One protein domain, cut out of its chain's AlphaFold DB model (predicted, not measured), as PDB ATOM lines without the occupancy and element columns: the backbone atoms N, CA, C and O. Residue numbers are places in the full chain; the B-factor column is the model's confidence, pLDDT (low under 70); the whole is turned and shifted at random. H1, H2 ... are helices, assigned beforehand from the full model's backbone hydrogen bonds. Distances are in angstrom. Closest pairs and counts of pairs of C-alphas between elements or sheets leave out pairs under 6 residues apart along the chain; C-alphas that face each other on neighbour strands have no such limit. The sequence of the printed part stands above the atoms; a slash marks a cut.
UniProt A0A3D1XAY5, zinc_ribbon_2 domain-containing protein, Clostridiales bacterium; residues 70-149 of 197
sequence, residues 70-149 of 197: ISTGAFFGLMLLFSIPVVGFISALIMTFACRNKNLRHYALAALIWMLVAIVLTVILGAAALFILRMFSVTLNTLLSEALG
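AT A GLANCE: This is residues 70 to 149 of the 197 residues of the protein "zinc_ribbon_2 domain-containing protein" of Clostridiales bacterium (UniProt A0A3D1XAY5). A small head of packed helices sits at one end of a single long helix, H3, whose residues 117 to 148 stick out from the head as a long arm and make most of the length. In the head, H2 and the first part of H3 lie side by side as a helical hairpin, and H1 meets H2 at a corner. The printed part has 80 residues with three named helices, in the order H1, H2, H3, and no named strand; the class is all helix. The whole is extended, with a radius of gyration of the C-alphas of 21.3 A and spans of 70 by 21 by 16 A.

IN THESE COORDINATES: H1 is residues 72 to 82, beginning at C-alpha 72 at (-55.826, -49.563, -25.778), and is 15.4 A long from first to last C-alpha. H2 is residues 85 to 98, 19.6 A long. H3 is residues 102 to 148, 66.3 A long, from C-alpha 102 at (-45.768, -49.788, -11.810) to C-alpha 148 at (-24.090, -7.793, -58.378).

HOW THE PARTS SIT: H1 and H2 touch only at the corner by their tight link, with H2 using residues 87 to 91 alone; their closest C-alphas, of Phe 82 and Gly 88, are 4.0 A apart. They run opposite ways at a steep tilt of 56 degrees. H2 and H3 form a hairpin over a tight link and run opposite ways at a shallow tilt of 20 degrees. H3 touches H2 with residues 104 to 115 alone, and their closest C-alphas, of Ala 92 and Ala 108, are 5.0 A apart. H1 and H3 are close but not clearly touching: their closest C-alphas, of Phe 82 and Ala 111, are 7.8 A apart. In H1, H2 and H3 every O i to N i+4 pair is within hydrogen-bond range.

THE WHOLE: The two C-alphas farthest apart, of Arg 100 and Gly 149, are 70.9 A apart. Residues 117 to 149, of which 117 to 148 belong to H3, stand free; the body without them spans 22 by 21 by 15 A. The printed part has no cut, and neither link is long. The mean pLDDT of the printed part is 86.0, and residue 149 is under 70.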
ATOM      1  N   ILE A  70     -53.065 -51.724 -19.213       72.44
ATOM      2  CA  ILE A  70     -53.692 -50.491 -19.699       72.44
ATOM      3  C   ILE A  70     -54.637 -50.795 -20.873       72.44
ATOM      4  O   ILE A  70     -54.328 -51.611 -21.737       72.44
ATOM      5  N   SER A  71     -55.794 -50.127 -20.920       79.69
ATOM      6  CA  SER A  71     -56.703 -50.207 -22.071       79.69
ATOM      7  C   SER A  71     -56.092 -49.528 -23.301       79.69
ATOM      8  O   SER A  71     -55.489 -48.459 -23.182       79.69
ATOM      9  N   THR A  72     -56.312 -50.091 -24.491       80.81
ATOM     10  CA  THR A  72     -55.826 -49.563 -25.778       80.81
ATOM     11  C   THR A  72     -56.196 -48.092 -25.989       80.81
ATOM     12  O   THR A  72     -55.366 -47.308 -26.443       80.81
ATOM     13  N   GLY A  73     -57.407 -47.681 -25.593       81.81
ATOM     14  CA  GLY A  73     -57.842 -46.282 -25.693       81.81
ATOM     15  C   GLY A  73     -57.078 -45.339 -24.757       81.81
ATOM     16  O   GLY A  73     -56.758 -44.216 -25.137       81.81
ATOM     17  N   ALA A  74     -56.710 -45.805 -23.560       78.38
ATOM     18  CA  ALA A  74     -55.881 -45.029 -22.636       78.38
ATOM     19  C   ALA A  74     -54.425 -44.938 -23.125       78.38
ATOM     20  O   ALA A  74     -53.813 -43.882 -23.001       78.38
ATOM     21  N   PHE A  75     -53.890 -45.993 -23.749       81.62
ATOM     22  CA  PHE A  75     -52.578 -45.948 -24.404       81.62
ATOM     23  C   PHE A  75     -52.548 -44.941 -25.566       81.62
ATOM     24  O   PHE A  75     -51.620 -44.141 -25.663       81.62
ATOM     25  N   PHE A  76     -53.596 -44.917 -26.398       86.19
ATOM     26  CA  PHE A  76     -53.744 -43.932 -27.474       86.19
ATOM     27  C   PHE A  76     -53.846 -42.496 -26.929       86.19
ATOM     28  O   PHE A  76     -53.199 -41.587 -27.444       86.19
ATOM     29  N   GLY A  77     -54.592 -42.306 -25.834       84.12
ATOM     30  CA  GLY A  77     -54.664 -41.035 -25.112       84.12
ATOM     31  C   GLY A  77     -53.309 -40.571 -24.573       84.12
ATOM     32  O   GLY A  77     -52.970 -39.403 -24.742       84.12
ATOM     33  N   LEU A  78     -52.502 -41.471 -23.992       83.12
ATOM     34  CA  LEU A  78     -51.137 -41.144 -23.562       83.12
ATOM     35  C   LEU A  78     -50.265 -40.734 -24.758       83.12
ATOM     36  O   LEU A  78     -49.622 -39.693 -24.686       83.12
ATOM     37  N   MET A  79     -50.285 -41.475 -25.871       83.00
ATOM     38  CA  MET A  79     -49.511 -41.112 -27.071       83.00
ATOM     39  C   MET A  79     -49.869 -39.716 -27.604       83.00
ATOM     40  O   MET A  79     -48.973 -38.928 -27.906       83.00
ATOM     41  N   LEU A  80     -51.161 -39.369 -27.652       85.50
ATOM     42  CA  LEU A  80     -51.605 -38.033 -28.063       85.50
ATOM     43  C   LEU A  80     -51.154 -36.943 -27.070       85.50
ATOM     44  O   LEU A  80     -50.710 -35.872 -27.480       85.50
ATOM     45  N   LEU A  81     -51.226 -37.229 -25.766       84.62
ATOM     46  CA  LEU A  81     -50.817 -36.320 -24.691       84.62
ATOM     47  C   LEU A  81     -49.305 -36.036 -24.721       84.62
ATOM     48  O   LEU A  81     -48.883 -34.895 -24.533       84.62
ATOM     49  N   PHE A  82     -48.499 -37.060 -25.012       81.00
ATOM     50  CA  PHE A  82     -47.047 -36.960 -25.174       81.00
ATOM     51  C   PHE A  82     -46.614 -36.276 -26.477       81.00
ATOM     52  O   PHE A  82     -45.503 -35.751 -26.535       81.00
ATOM     53  N   SER A  83     -47.488 -36.202 -27.487       82.81
ATOM     54  CA  SER A  83     -47.227 -35.454 -28.725       82.81
ATOM     55  C   SER A  83     -47.175 -33.931 -28.526       82.81
ATOM     56  O   SER A  83     -46.699 -33.222 -29.413       82.81
ATOM     57  N   ILE A  84     -47.664 -33.411 -27.395       88.25
ATOM     58  CA  ILE A  84     -47.605 -31.986 -27.046       88.25
ATOM     59  C   ILE A  84     -46.497 -31.814 -25.996       88.25
ATOM     60  O   ILE A  84     -46.719 -32.184 -24.845       88.25
ATOM     61  N   PRO A  85     -45.320 -31.240 -26.313       78.19
ATOM     62  CA  PRO A  85     -44.135 -31.349 -25.453       78.19
ATOM     63  C   PRO A  85     -44.337 -30.806 -24.027       78.19
ATOM     64  O   PRO A  85     -43.946 -31.454 -23.061       78.19
ATOM     65  N   VAL A  86     -45.018 -29.663 -23.872       85.31
ATOM     66  CA  VAL A  86     -45.286 -29.057 -22.552       85.31
ATOM     67  C   VAL A  86     -46.283 -29.889 -21.731       85.31
ATOM     68  O   VAL A  86     -46.067 -30.136 -20.545       85.31
ATOM     69  N   VAL A  87     -47.365 -30.360 -22.357       86.06
ATOM     70  CA  VAL A  87     -48.417 -31.139 -21.678       86.06
ATOM     71  C   VAL A  87     -47.933 -32.562 -21.380       86.06
ATOM     72  O   VAL A  87     -48.192 -33.085 -20.296       86.06
ATOM     73  N   GLY A  88     -47.156 -33.164 -22.282       86.75
ATOM     74  CA  GLY A  88     -46.454 -34.431 -22.085       86.75
ATOM     75  C   GLY A  88     -45.476 -34.379 -20.910       86.75
ATOM     76  O   GLY A  88     -45.445 -35.300 -20.098       86.75
ATOM     77  N   PHE A  89     -44.736 -33.277 -20.749       85.88
ATOM     78  CA  PHE A  89     -43.818 -33.105 -19.619       85.88
ATOM     79  C   PHE A  89     -44.566 -33.058 -18.279       85.88
ATOM     80  O   PHE A  89     -44.283 -33.848 -17.375       85.88
ATOM     81  N   ILE A  90     -45.577 -32.189 -18.167       87.62
ATOM     82  CA  ILE A  90     -46.377 -32.039 -16.940       87.62
ATOM     83  C   ILE A  90     -47.118 -33.343 -16.611       87.62
ATOM     84  O   ILE A  90     -47.101 -33.800 -15.467       87.62
ATOM     85  N   SER A  91     -47.738 -33.978 -17.608       83.75
ATOM     86  CA  SER A  91     -48.472 -35.228 -17.404       83.75
ATOM     87  C   SER A  91     -47.565 -36.391 -17.004       83.75
ATOM     88  O   SER A  91     -47.972 -37.174 -16.151       83.75
ATOM     89  N   ALA A  92     -46.330 -36.483 -17.506       85.06
ATOM     90  CA  ALA A  92     -45.370 -37.483 -17.040       85.06
ATOM     91  C   ALA A  92     -44.917 -37.263 -15.593       85.06
ATOM     92  O   ALA A  92     -44.784 -38.230 -14.839       85.06
ATOM     93  N   LEU A  93     -44.719 -36.009 -15.172       84.81
ATOM     94  CA  LEU A  93     -44.445 -35.698 -13.767       84.81
ATOM     95  C   LEU A  93     -45.624 -36.133 -12.886       84.81
ATOM     96  O   LEU A  93     -45.429 -36.878 -11.927       84.81
ATOM     97  N   ILE A  94     -46.858 -35.786 -13.265       86.75
ATOM     98  CA  ILE A  94     -48.061 -36.254 -12.557       86.75
ATOM     99  C   ILE A  94     -48.105 -37.790 -12.532       86.75
ATOM    100  O   ILE A  94     -48.294 -38.373 -11.471       86.75
ATOM    101  N   MET A  95     -47.859 -38.467 -13.655       84.12
ATOM    102  CA  MET A  95     -47.891 -39.932 -13.747       84.12
ATOM    103  C   MET A  95     -46.827 -40.603 -12.860       84.12
ATOM    104  O   MET A  95     -47.088 -41.645 -12.263       84.12
ATOM    105  N   THR A  96     -45.632 -40.015 -12.736       80.50
ATOM    106  CA  THR A  96     -44.536 -40.596 -11.939       80.50
ATOM    107  C   THR A  96     -44.711 -40.442 -10.426       80.50
ATOM    108  O   THR A  96     -44.163 -41.272  -9.688       80.50
ATOM    109  N   PHE A  97     -45.500 -39.457  -9.974       82.00
ATOM    110  CA  PHE A  97     -45.859 -39.250  -8.563       82.00
ATOM    111  C   PHE A  97     -47.246 -39.796  -8.173       82.00
ATOM    112  O   PHE A  97     -47.410 -40.268  -7.049       82.00
ATOM    113  N   ALA A  98     -48.239 -39.760  -9.068       78.56
ATOM    114  CA  ALA A  98     -49.632 -40.104  -8.760       78.56
ATOM    115  C   ALA A  98     -50.020 -41.555  -9.097       78.56
ATOM    116  O   ALA A  98     -50.950 -42.095  -8.491       78.56
ATOM    117  N   CYS A  99     -49.348 -42.225 -10.043       74.75
ATOM    118  CA  CYS A  99     -49.710 -43.599 -10.393       74.75
ATOM    119  C   CYS A  99     -49.142 -44.621  -9.405       74.75
ATOM    120  O   CYS A  99     -47.936 -44.851  -9.340       74.75
ATOM    121  N   ARG A 100     -50.048 -45.334  -8.722       70.12
ATOM    122  CA  ARG A 100     -49.726 -46.548  -7.953       70.12
ATOM    123  C   ARG A 100     -49.244 -47.695  -8.860       70.12
ATOM    124  O   ARG A 100     -48.456 -48.527  -8.431       70.12
ATOM    125  N   ASN A 101     -49.700 -47.736 -10.115       75.81
ATOM    126  CA  ASN A 101     -49.424 -48.836 -11.039       75.81
ATOM    127  C   ASN A 101     -48.006 -48.737 -11.616       75.81
ATOM    128  O   ASN A 101     -47.688 -47.782 -12.334       75.81
ATOM    129  N   LYS A 102     -47.178 -49.764 -11.381       77.44
ATOM    130  CA  LYS A 102     -45.768 -49.788 -11.810       77.44
ATOM    131  C   LYS A 102     -45.628 -49.645 -13.328       77.44
ATOM    132  O   LYS A 102     -44.785 -48.883 -13.791       77.44
ATOM    133  N   ASN A 103     -46.510 -50.284 -14.100       79.44
ATOM    134  CA  ASN A 103     -46.481 -50.241 -15.567       79.44
ATOM    135  C   ASN A 103     -46.653 -48.816 -16.138       79.44
ATOM    136  O   ASN A 103     -45.900 -48.426 -17.029       79.44
ATOM    137  N   LEU A 104     -47.576 -48.002 -15.599       78.56
ATOM    138  CA  LEU A 104     -47.731 -46.596 -16.022       78.56
ATOM    139  C   LEU A 104     -46.531 -45.743 -15.598       78.56
ATOM    140  O   LEU A 104     -46.082 -44.890 -16.363       78.56
ATOM    141  N   ARG A 105     -45.989 -45.990 -14.399       83.06
ATOM    142  CA  ARG A 105     -44.827 -45.261 -13.879       83.06
ATOM    143  C   ARG A 105     -43.574 -45.505 -14.725       83.06
ATOM    144  O   ARG A 105     -42.877 -44.549 -15.052       83.06
ATOM    145  N   HIS A 106     -43.317 -46.750 -15.131       84.69
ATOM    146  CA  HIS A 106     -42.204 -47.081 -16.029       84.69
ATOM    147  C   HIS A 106     -42.393 -46.500 -17.437       84.69
ATOM    148  O   HIS A 106     -41.429 -45.979 -17.995       84.69
ATOM    149  N   TYR A 107     -43.616 -46.500 -17.983       85.25
ATOM    150  CA  TYR A 107     -43.904 -45.838 -19.260       85.25
ATOM    151  C   TYR A 107     -43.644 -44.322 -19.196       85.25
ATOM    152  O   TYR A 107     -42.964 -43.777 -20.063       85.25
ATOM    153  N   ALA A 108     -44.108 -43.640 -18.144       84.44
ATOM    154  CA  ALA A 108     -43.887 -42.203 -17.976       84.44
ATOM    155  C   ALA A 108     -42.406 -41.835 -17.769       84.44
ATOM    156  O   ALA A 108     -41.937 -40.843 -18.324       84.44
ATOM    157  N   LEU A 109     -41.652 -42.654 -17.024       84.56
ATOM    158  CA  LEU A 109     -40.197 -42.507 -16.897       84.56
ATOM    159  C   LEU A 109     -39.493 -42.680 -18.251       84.56
ATOM    160  O   LEU A 109     -38.645 -41.863 -18.603       84.56
ATOM    161  N   ALA A 110     -39.868 -43.699 -19.031       87.25
ATOM    162  CA  ALA A 110     -39.314 -43.916 -20.365       87.25
ATOM    163  C   ALA A 110     -39.613 -42.738 -21.309       87.25
ATOM    164  O   ALA A 110     -38.720 -42.304 -22.036       87.25
ATOM    165  N   ALA A 111     -40.825 -42.176 -21.254       87.00
ATOM    166  CA  ALA A 111     -41.211 -41.005 -22.039       87.00
ATOM    167  C   ALA A 111     -40.422 -39.735 -21.653       87.00
ATOM    168  O   ALA A 111     -39.993 -38.997 -22.539       87.00
ATOM    169  N   LEU A 112     -40.158 -39.504 -20.358       86.81
ATOM    170  CA  LEU A 112     -39.295 -38.402 -19.900       86.81
ATOM    171  C   LEU A 112     -37.851 -38.548 -20.395       86.81
ATOM    172  O   LEU A 112     -37.262 -37.573 -20.860       86.81
ATOM    173  N   ILE A 113     -37.291 -39.760 -20.332       89.44
ATOM    174  CA  ILE A 113     -35.939 -40.042 -20.836       89.44
ATOM    175  C   ILE A 113     -35.882 -39.798 -22.351       89.44
ATOM    176  O   ILE A 113     -34.974 -39.117 -22.824       89.44
ATOM    177  N   TRP A 114     -36.876 -40.279 -23.106       88.62
ATOM    178  CA  TRP A 114     -36.965 -40.046 -24.551       88.62
ATOM    179  C   TRP A 114     -37.091 -38.562 -24.908       88.62
ATOM    180  O   TRP A 114     -36.423 -38.102 -25.832       88.62
ATOM    181  N   MET A 115     -37.889 -37.793 -24.159       86.06
ATOM    182  CA  MET A 115     -37.998 -36.344 -24.350       86.06
ATOM    183  C   MET A 115     -36.657 -35.642 -24.102       86.06
ATOM    184  O   MET A 115     -36.255 -34.799 -24.902       86.06
ATOM    185  N   LEU A 116     -35.938 -36.002 -23.035       89.56
ATOM    186  CA  LEU A 116     -34.634 -35.414 -22.723       89.56
ATOM    187  C   LEU A 116     -33.599 -35.726 -23.815       89.56
ATOM    188  O   LEU A 116     -32.883 -34.825 -24.251       89.56
ATOM    189  N   VAL A 117     -33.567 -36.966 -24.315       93.56
ATOM    190  CA  VAL A 117     -32.724 -37.360 -25.459       93.56
ATOM    191  C   VAL A 117     -33.087 -36.559 -26.714       93.56
ATOM    192  O   VAL A 117     -32.192 -36.039 -27.380       93.56
ATOM    193  N   ALA A 118     -34.379 -36.395 -27.015       90.19
ATOM    194  CA  ALA A 118     -34.839 -35.608 -28.158       90.19
ATOM    195  C   ALA A 118     -34.436 -34.127 -28.051       90.19
ATOM    196  O   ALA A 118     -33.982 -33.554 -29.040       90.19
ATOM    197  N   ILE A 119     -34.532 -33.518 -26.863       91.44
ATOM    198  CA  ILE A 119     -34.082 -32.138 -26.616       91.44
ATOM    199  C   ILE A 119     -32.574 -32.016 -26.861       91.44
ATOM    200  O   ILE A 119     -32.158 -31.154 -27.633       91.44
ATOM    201  N   VAL A 120     -31.754 -32.891 -26.268       95.25
ATOM    202  CA  VAL A 120     -30.288 -32.867 -26.442       95.25
ATOM    203  C   VAL A 120     -29.905 -33.030 -27.915       95.25
ATOM    204  O   VAL A 120     -29.108 -32.246 -28.433       95.25
ATOM    205  N   LEU A 121     -30.515 -33.987 -28.619       94.88
ATOM    206  CA  LEU A 121     -30.267 -34.210 -30.043       94.88
ATOM    207  C   LEU A 121     -30.691 -33.002 -30.896       94.88
ATOM    208  O   LEU A 121     -29.954 -32.602 -31.796       94.88
ATOM    209  N   THR A 122     -31.832 -32.381 -30.581       93.50
ATOM    210  CA  THR A 122     -32.328 -31.177 -31.272       93.50
ATOM    211  C   THR A 122     -31.417 -29.972 -31.034       93.50
ATOM    212  O   THR A 122     -31.182 -29.206 -31.961       93.50
ATOM    213  N   VAL A 123     -30.848 -29.814 -29.833       95.50
ATOM    214  CA  VAL A 123     -29.874 -28.746 -29.545       95.50
ATOM    215  C   VAL A 123     -28.571 -28.972 -30.313       95.50
ATOM    216  O   VAL A 123     -28.072 -28.031 -30.925       95.50
ATOM    217  N   ILE A 124     -28.040 -30.198 -30.348       95.88
ATOM    218  CA  ILE A 124     -26.791 -30.512 -31.068       95.88
ATOM    219  C   ILE A 124     -26.972 -30.339 -32.583       95.88
ATOM    220  O   ILE A 124     -26.212 -29.604 -33.216       95.88
ATOM    221  N   LEU A 125     -27.992 -30.978 -33.167       95.12
ATOM    222  CA  LEU A 125     -28.270 -30.887 -34.603       95.12
ATOM    223  C   LEU A 125     -28.718 -29.479 -35.004       95.12
ATOM    224  O   LEU A 125     -28.304 -28.990 -36.049       95.12
ATOM    225  N   GLY A 126     -29.516 -28.809 -34.171       94.38
ATOM    226  CA  GLY A 126     -29.952 -27.432 -34.387       94.38
ATOM    227  C   GLY A 126     -28.789 -26.446 -34.345       94.38
ATOM    228  O   GLY A 126     -28.678 -25.618 -35.241       94.38
ATOM    229  N   ALA A 127     -27.873 -26.563 -33.379       94.69
ATOM    230  CA  ALA A 127     -26.670 -25.733 -33.324       94.69
ATOM    231  C   ALA A 127     -25.759 -25.966 -34.541       94.69
ATOM    232  O   ALA A 127     -25.301 -25.001 -35.151       94.69
ATOM    233  N   ALA A 128     -25.549 -27.226 -34.942       95.56
ATOM    234  CA  ALA A 128     -24.775 -27.561 -36.138       95.56
ATOM    235  C   ALA A 128     -25.435 -27.029 -37.424       95.56
ATOM    236  O   ALA A 128     -24.766 -26.404 -38.245       95.56
ATOM    237  N   ALA A 129     -26.750 -27.206 -37.580       95.19
ATOM    238  CA  ALA A 129     -27.504 -26.696 -38.722       95.19
ATOM    239  C   ALA A 129     -27.499 -25.163 -38.772       95.19
ATOM    240  O   ALA A 129     -27.253 -24.595 -39.831       95.19
ATOM    241  N   LEU A 130     -27.696 -24.481 -37.638       94.50
ATOM    242  CA  LEU A 130     -27.598 -23.022 -37.548       94.50
ATOM    243  C   LEU A 130     -26.185 -22.526 -37.872       94.50
ATOM    244  O   LEU A 130     -26.054 -21.523 -38.566       94.50
ATOM    245  N   PHE A 131     -25.136 -23.220 -37.427       95.44
ATOM    246  CA  PHE A 131     -23.752 -22.881 -37.763       95.44
ATOM    247  C   PHE A 131     -23.474 -23.025 -39.268       95.44
ATOM    248  O   PHE A 131     -22.945 -22.098 -39.882       95.44
ATOM    249  N   ILE A 132     -23.895 -24.137 -39.878       95.06
ATOM    250  CA  ILE A 132     -23.764 -24.375 -41.325       95.06
ATOM    251  C   ILE A 132     -24.566 -23.338 -42.118       95.06
ATOM    252  O   ILE A 132     -24.027 -22.733 -43.040       95.06
ATOM    253  N   LEU A 133     -25.822 -23.079 -41.735       94.38
ATOM    254  CA  LEU A 133     -26.662 -22.062 -42.370       94.38
ATOM    255  C   LEU A 133     -26.039 -20.670 -42.248       94.38
ATOM    256  O   LEU A 133     -26.014 -19.955 -43.237       94.38
ATOM    257  N   ARG A 134     -25.479 -20.297 -41.091       95.06
ATOM    258  CA  ARG A 134     -24.776 -19.013 -40.912       95.06
ATOM    259  C   ARG A 134     -23.545 -18.902 -41.807       95.06
ATOM    260  O   ARG A 134     -23.386 -17.876 -42.461       95.06
ATOM    261  N   MET A 135     -22.706 -19.938 -41.854       90.56
ATOM    262  CA  MET A 135     -21.516 -19.967 -42.710       90.56
ATOM    263  C   MET A 135     -21.908 -19.847 -44.189       90.56
ATOM    264  O   MET A 135     -21.401 -18.975 -44.889       90.56
ATOM    265  N   PHE A 136     -22.903 -20.624 -44.624       94.06
ATOM    266  CA  PHE A 136     -23.440 -20.566 -45.979       94.06
ATOM    267  C   PHE A 136     -24.098 -19.217 -46.302       94.06
ATOM    268  O   PHE A 136     -23.873 -18.694 -47.386       94.06
ATOM    269  N   SER A 137     -24.850 -18.606 -45.378       90.25
ATOM    270  CA  SER A 137     -25.430 -17.268 -45.564       90.25
ATOM    271  C   SER A 137     -24.357 -16.200 -45.771       90.25
ATOM    272  O   SER A 137     -24.513 -15.366 -46.653       90.25
ATOM    273  N   VAL A 138     -23.265 -16.228 -44.998       90.31
ATOM    274  CA  VAL A 138     -22.145 -15.291 -45.188       90.31
ATOM    275  C   VAL A 138     -21.508 -15.502 -46.563       90.31
ATOM    276  O   VAL A 138     -21.372 -14.539 -47.310       90.31
ATOM    277  N   THR A 139     -21.195 -16.749 -46.933       90.06
ATOM    278  CA  THR A 139     -20.589 -17.070 -48.238       90.06
ATOM    279  C   THR A 139     -21.502 -16.731 -49.421       90.06
ATOM    280  O   THR A 139     -21.028 -16.220 -50.434       90.06
ATOM    281  N   LEU A 140     -22.813 -16.972 -49.310       89.06
ATOM    282  CA  LEU A 140     -23.783 -16.554 -50.324       89.06
ATOM    283  C   LEU A 140     -23.844 -15.036 -50.444       89.06
ATOM    284  O   LEU A 140     -23.828 -14.537 -51.563       89.06
ATOM    285  N   ASN A 141     -23.889 -14.309 -49.326       84.75
ATOM    286  CA  ASN A 141     -23.937 -12.851 -49.349       84.75
ATOM    287  C   ASN A 141     -22.693 -12.264 -50.027       84.75
ATOM    288  O   ASN A 141     -22.850 -11.371 -50.848       84.75
ATOM    289  N   THR A 142     -21.492 -12.799 -49.763       85.62
ATOM    290  CA  THR A 142     -20.255 -12.340 -50.427       85.62
ATOM    291  C   THR A 142     -20.219 -12.668 -51.922       85.62
ATOM    292  O   THR A 142     -19.775 -11.852 -52.719       85.62
ATOM    293  N   LEU A 143     -20.714 -13.841 -52.336       86.31
ATOM    294  CA  LEU A 143     -20.775 -14.189 -53.763       86.31
ATOM    295  C   LEU A 143     -21.861 -13.396 -54.502       86.31
ATOM    296  O   LEU A 143     -21.685 -13.052 -55.666       86.31
ATOM    297  N   LEU A 144     -22.979 -13.101 -53.837       84.06
ATOM    298  CA  LEU A 144     -24.066 -12.295 -54.385       84.06
ATOM    299  C   LEU A 144     -23.663 -10.822 -54.510       84.06
ATOM    300  O   LEU A 144     -23.983 -10.195 -55.513       84.06
ATOM    301  N   SER A 145     -22.944 -10.288 -53.521       78.00
ATOM    302  CA  SER A 145     -22.429  -8.920 -53.537       78.00
ATOM    303  C   SER A 145     -21.409  -8.736 -54.669       78.00
ATOM    304  O   SER A 145     -21.543  -7.815 -55.470       78.00
ATOM    305  N   GLU A 146     -20.478  -9.686 -54.830       85.12
ATOM    306  CA  GLU A 146     -19.498  -9.695 -55.925       85.12
ATOM    307  C   GLU A 146     -20.164  -9.869 -57.306       85.12
ATOM    308  O   GLU A 146     -19.841  -9.144 -58.245       85.12
ATOM    309  N   ALA A 147     -21.161 -10.754 -57.431       82.19
ATOM    310  CA  ALA A 147     -21.893 -10.970 -58.685       82.19
ATOM    311  C   ALA A 147     -22.825  -9.810 -59.090       82.19
ATOM    312  O   ALA A 147     -23.157  -9.685 -60.270       82.19
ATOM    313  N   LEU A 148     -23.268  -8.985 -58.134       79.31
ATOM    314  CA  LEU A 148     -24.090  -7.793 -58.378       79.31
ATOM    315  C   LEU A 148     -23.278  -6.486 -58.398       79.31
ATOM    316  O   LEU A 148     -23.858  -5.433 -58.646       79.31
ATOM    317  N   GLY A 149     -21.968  -6.532 -58.131       66.62
ATOM    318  CA  GLY A 149     -21.118  -5.338 -58.037       66.62
ATOM    319  C   GLY A 149     -21.456  -4.412 -56.858       66.62
ATOM    320  O   GLY A 149     -21.147  -3.226 -56.907       66.62
TER     321      GLY A 149